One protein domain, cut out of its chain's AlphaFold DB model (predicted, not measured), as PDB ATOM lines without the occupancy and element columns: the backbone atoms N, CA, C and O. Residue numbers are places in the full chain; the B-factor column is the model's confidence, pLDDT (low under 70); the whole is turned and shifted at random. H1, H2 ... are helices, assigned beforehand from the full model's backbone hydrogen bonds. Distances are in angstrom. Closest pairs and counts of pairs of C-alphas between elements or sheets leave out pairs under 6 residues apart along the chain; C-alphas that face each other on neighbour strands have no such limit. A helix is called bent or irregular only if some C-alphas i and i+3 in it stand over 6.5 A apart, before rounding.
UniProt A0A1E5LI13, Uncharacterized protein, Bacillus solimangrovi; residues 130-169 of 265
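AT A GLANCE: This is residues 130 to 169 of the 265 residues of an uncharacterized protein of Bacillus solimangrovi (UniProt A0A1E5LI13). The longest helix, H1, makes one arm of a flat, open horseshoe, H2 its base and H3 the other arm, with the middle empty. The printed part has 40 residues with three named helices, in the order H1, H2, H3, and no named strand. The class is all helix. The whole is loose, with a radius of gyration of the C-alphas of 12.5 A, and spans 34 by 28 by 6 A.

IN THESE COORDINATES: H1, residues 130 to 143, begins at C-alpha 130 (320.729, 297.088, 388.223) and is 19.4 A long. H2, residues 147 to 157, is 14.2 A long and irregular: C-alphas 152 and 155 are 7.1 A apart. H3, residues 160 to 169, is 14.2 A long and ends at C-alpha 169 (301.214, 289.035, 397.710).

HOW THE PARTS SIT: H1 and H2 meet only through their link, as do H2 and H3. H1 and H3 are apart. Each O i to N i+4 pair is within hydrogen-bond range in H3, 9 of 10 in H1, and 3 of 7 in H2, beside 4 of 8 O i to N i+3 pairs.

THE WHOLE: The C-alphas farthest apart, of Ser 145 and Glu 169, are 34.2 A apart. Residues 130 to 169 stand free. The printed part has no cut, and both links are tight. Mean pLDDT of the printed part is 78.1; residues 130 to 131, 143 to 144, 146, 149 and 152 to 153 are under 70.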
ATOM      1  N   SER A 130     319.625 296.742 389.135       68.12
ATOM      2  CA  SER A 130     320.729 297.088 388.223       68.12
ATOM      3  C   SER A 130     320.872 296.060 387.088       68.12
ATOM      4  O   SER A 130     320.966 296.424 385.911       68.12
ATOM      5  N   GLY A 131     320.789 294.764 387.420       67.94
ATOM      6  CA  GLY A 131     320.772 293.680 386.435       67.94
ATOM      7  C   GLY A 131     319.564 293.742 385.494       67.94
ATOM      8  O   GLY A 131     319.721 293.588 384.280       67.94
ATOM      9  N   ILE A 132     318.373 294.029 386.027       71.88
ATOM     10  CA  ILE A 132     317.147 294.247 385.252       71.88
ATOM     11  C   ILE A 132     317.324 295.442 384.318       71.88
ATOM     12  O   ILE A 132     317.060 295.285 383.136       71.88
ATOM     13  N   LEU A 133     317.839 296.588 384.775       75.62
ATOM     14  CA  LEU A 133     318.031 297.778 383.936       75.62
ATOM     15  C   LEU A 133     319.014 297.528 382.775       75.62
ATOM     16  O   LEU A 133     318.727 297.889 381.631       75.62
ATOM     17  N   GLY A 134     320.138 296.850 383.038       77.44
ATOM     18  CA  GLY A 134     321.091 296.446 381.997       77.44
ATOM     19  C   GLY A 134     320.506 295.433 381.003       77.44
ATOM     20  O   GLY A 134     320.786 295.496 379.803       77.44
ATOM     21  N   ASN A 135     319.639 294.531 381.470       75.62
ATOM     22  CA  ASN A 135     318.893 293.625 380.599       75.62
ATOM     23  C   ASN A 135     317.715 294.314 379.890       75.62
ATOM     24  O   ASN A 135     317.392 293.913 378.778       75.62
ATOM     25  N   LEU A 136     317.141 295.388 380.436       73.19
ATOM     26  CA  LEU A 136     316.083 296.183 379.804       73.19
ATOM     27  C   LEU A 136     316.627 296.945 378.592       73.19
ATOM     28  O   LEU A 136     315.981 296.984 377.552       73.19
ATOM     29  N   GLN A 137     317.852 297.473 378.675       77.56
ATOM     30  CA  GLN A 137     318.535 298.094 377.530       77.56
ATOM     31  C   GLN A 137     318.819 297.092 376.397       77.56
ATOM     32  O   GLN A 137     318.768 297.453 375.219       77.56
ATOM     33  N   ARG A 138     319.086 295.822 376.731       76.25
ATOM     34  CA  ARG A 138     319.209 294.726 375.750       76.25
ATOM     35  C   ARG A 138     317.839 294.305 375.214       76.25
ATOM     36  O   ARG A 138     317.686 294.156 374.007       76.25
ATOM     37  N   GLY A 139     316.846 294.196 376.093       75.06
ATOM     38  CA  GLY A 139     315.454 293.887 375.773       75.06
ATOM     39  C   GLY A 139     314.811 294.926 374.859       75.06
ATOM     40  O   GLY A 139     314.084 294.549 373.954       75.06
ATOM     41  N   LEU A 140     315.147 296.211 375.004       79.38
ATOM     42  CA  LEU A 140     314.690 297.289 374.124       79.38
ATOM     43  C   LEU A 140     315.311 297.184 372.720       79.38
ATOM     44  O   LEU A 140     314.609 297.332 371.723       79.38
ATOM     45  N   LYS A 141     316.606 296.843 372.630       72.75
ATOM     46  CA  LYS A 141     317.267 296.548 371.343       72.75
ATOM     47  C   LYS A 141     316.739 295.263 370.694       72.75
ATOM     48  O   LYS A 141     316.668 295.183 369.474       72.75
ATOM     49  N   MET A 142     316.315 294.279 371.490       70.31
ATOM     50  CA  MET A 142     315.603 293.099 370.990       70.31
ATOM     51  C   MET A 142     314.165 293.430 370.570       70.31
ATOM     52  O   MET A 142     313.741 292.949 369.523       70.31
ATOM     53  N   ALA A 143     313.444 294.291 371.295       66.25
ATOM     54  CA  ALA A 143     312.080 294.723 370.970       66.25
ATOM     55  C   ALA A 143     311.995 295.348 369.570       66.25
ATOM     56  O   ALA A 143     311.078 295.039 368.816       66.25
ATOM     57  N   GLN A 144     313.012 296.126 369.183       69.38
ATOM     58  CA  GLN A 144     313.166 296.661 367.824       69.38
ATOM     59  C   GLN A 144     313.274 295.571 366.738       69.38
ATOM     60  O   GLN A 144     312.921 295.827 365.592       69.38
ATOM     61  N   SER A 145     313.724 294.357 367.079       70.00
ATOM     62  CA  SER A 145     313.808 293.213 366.152       70.00
ATOM     63  C   SER A 145     312.612 292.251 366.218       70.00
ATOM     64  O   SER A 145     312.363 291.533 365.255       70.00
ATOM     65  N   VAL A 146     311.832 292.253 367.309       60.09
ATOM     66  CA  VAL A 146     310.624 291.413 367.464       60.09
ATOM     67  C   VAL A 146     309.312 292.158 367.187       60.09
ATOM     68  O   VAL A 146     308.255 291.731 367.649       60.09
ATOM     69  N   GLY A 147     309.352 293.215 366.368       72.00
ATOM     70  CA  GLY A 147     308.174 293.963 365.899       72.00
ATOM     71  C   GLY A 147     306.957 293.097 365.515       72.00
ATOM     72  O   GLY A 147     305.906 293.263 366.133       72.00
ATOM     73  N   PRO A 148     307.065 292.126 364.582       71.25
ATOM     74  CA  PRO A 148     305.918 291.300 364.180       71.25
ATOM     75  C   PRO A 148     305.459 290.294 365.253       71.25
ATOM     76  O   PRO A 148     304.313 289.855 365.229       71.25
ATOM     77  N   MET A 149     306.301 289.940 366.231       69.25
ATOM     78  CA  MET A 149     305.917 289.012 367.310       69.25
ATOM     79  C   MET A 149     305.007 289.669 368.357       69.25
ATOM     80  O   MET A 149     304.279 288.967 369.062       69.25
ATOM     81  N   VAL A 150     305.003 291.005 368.461       72.12
ATOM     82  CA  VAL A 150     304.155 291.740 369.420       72.12
ATOM     83  C   VAL A 150     302.665 291.456 369.192       72.12
ATOM     84  O   VAL A 150     301.908 291.431 370.157       72.12
ATOM     85  N   GLN A 151     302.244 291.138 367.964       76.50
ATOM     86  CA  GLN A 151     300.861 290.742 367.667       76.50
ATOM     87  C   GLN A 151     300.435 289.463 368.412       76.50
ATOM     88  O   GLN A 151     299.326 289.395 368.932       76.50
ATOM     89  N   GLN A 152     301.322 288.466 368.523       68.31
ATOM     90  CA  GLN A 152     301.013 287.186 369.177       68.31
ATOM     91  C   GLN A 152     301.217 287.229 370.701       68.31
ATOM     92  O   GLN A 152     300.506 286.547 371.438       68.31
ATOM     93  N   TYR A 153     302.151 288.052 371.193       64.69
ATOM     94  CA  TYR A 153     302.459 288.156 372.628       64.69
ATOM     95  C   TYR A 153     301.806 289.354 373.342       64.69
ATOM     96  O   TYR A 153     301.760 289.373 374.572       64.69
ATOM     97  N   GLY A 154     301.219 290.310 372.620       85.38
ATOM     98  CA  GLY A 154     300.421 291.410 373.176       85.38
ATOM     99  C   GLY A 154     299.339 290.981 374.188       85.38
ATOM    100  O   GLY A 154     299.302 291.552 375.281       85.38
ATOM    101  N   PRO A 155     298.495 289.960 373.915       83.44
ATOM    102  CA  PRO A 155     297.523 289.476 374.902       83.44
ATOM    103  C   PRO A 155     298.164 288.785 376.121       83.44
ATOM    104  O   PRO A 155     297.578 288.818 377.197       83.44
ATOM    105  N   MET A 156     299.377 288.226 376.008       82.75
ATOM    106  CA  MET A 156     300.129 287.725 377.173       82.75
ATOM    107  C   MET A 156     300.640 288.875 378.051       82.75
ATOM    108  O   MET A 156     300.535 288.810 379.275       82.75
ATOM    109  N   VAL A 157     301.150 289.952 377.444       85.00
ATOM    110  CA  VAL A 157     301.654 291.136 378.170       85.00
ATOM    111  C   VAL A 157     300.542 291.822 378.974       85.00
ATOM    112  O   VAL A 157     300.795 292.269 380.095       85.00
ATOM    113  N   ARG A 158     299.296 291.823 378.473       87.00
ATOM    114  CA  ARG A 158     298.114 292.317 379.211       87.00
ATOM    115  C   ARG A 158     297.869 291.606 380.553       87.00
ATOM    116  O   ARG A 158     297.294 292.221 381.442       87.00
ATOM    117  N   ASN A 159     298.351 290.372 380.731       87.25
ATOM    118  CA  ASN A 159     298.163 289.580 381.954       87.25
ATOM    119  C   ASN A 159     299.340 289.671 382.948       87.25
ATOM    120  O   ASN A 159     299.308 289.050 384.008       87.25
ATOM    121  N   ILE A 160     300.373 290.469 382.661       93.25
ATOM    122  CA  ILE A 160     301.471 290.716 383.612       93.25
ATOM    123  C   ILE A 160     301.001 291.380 384.932       93.25
ATOM    124  O   ILE A 160     301.539 291.004 385.974       93.25
ATOM    125  N   PRO A 161     300.003 292.293 384.977       86.69
ATOM    126  CA  PRO A 161     299.565 292.922 386.229       86.69
ATOM    127  C   PRO A 161     299.070 291.944 387.305       86.69
ATOM    128  O   PRO A 161     299.354 292.153 388.481       86.69
ATOM    129  N   SER A 162     298.380 290.857 386.939       91.06
ATOM    130  CA  SER A 162     297.951 289.838 387.912       91.06
ATOM    131  C   SER A 162     299.122 288.982 388.405       91.06
ATOM    132  O   SER A 162     299.164 288.633 389.583       91.06
ATOM    133  N   MET A 163     300.126 288.727 387.559       86.25
ATOM    134  CA  MET A 163     301.375 288.085 387.982       86.25
ATOM    135  C   MET A 163     302.204 288.988 388.913       86.25
ATOM    136  O   MET A 163     302.806 288.489 389.860       86.25
ATOM    137  N   ILE A 164     302.200 290.310 388.693       90.19
ATOM    138  CA  ILE A 164     302.805 291.287 389.614       90.19
ATOM    139  C   ILE A 164     302.059 291.294 390.952       90.19
ATOM    140  O   ILE A 164     302.721 291.235 391.984       90.19
ATOM    141  N   LYS A 165     300.717 291.302 390.957       91.62
ATOM    142  CA  LYS A 165     299.925 291.212 392.198       91.62
ATOM    143  C   LYS A 165     300.237 289.933 392.980       91.62
ATOM    144  O   LYS A 165     300.526 290.027 394.164       91.62
ATOM    145  N   LEU A 166     300.282 288.771 392.322       89.31
ATOM    146  CA  LEU A 166     300.639 287.500 392.970       89.31
ATOM    147  C   LEU A 166     302.082 287.501 393.512       89.31
ATOM    148  O   LEU A 166     302.332 287.000 394.603       89.31
ATOM    149  N   TYR A 167     303.036 288.081 392.775       88.00
ATOM    150  CA  TYR A 167     304.413 288.245 393.255       88.00
ATOM    151  C   TYR A 167     304.490 289.194 394.463       88.00
ATOM    152  O   TYR A 167     305.238 288.928 395.396       88.00
ATOM    153  N   GLN A 168     303.711 290.278 394.467       86.75
ATOM    154  CA  GLN A 168     303.613 291.203 395.597       86.75
ATOM    155  C   GLN A 168     302.952 290.543 396.809       86.75
ATOM    156  O   GLN A 168     303.477 290.667 397.902       86.75
ATOM    157  N   GLU A 169     301.871 289.786 396.633       87.69
ATOM    158  CA  GLU A 169     301.214 289.035 397.710       87.69
ATOM    159  C   GLU A 169     302.190 288.047 398.372       87.69
ATOM    160  O   GLU A 169     302.370 288.081 399.586       87.69
TER     161      GLU A 169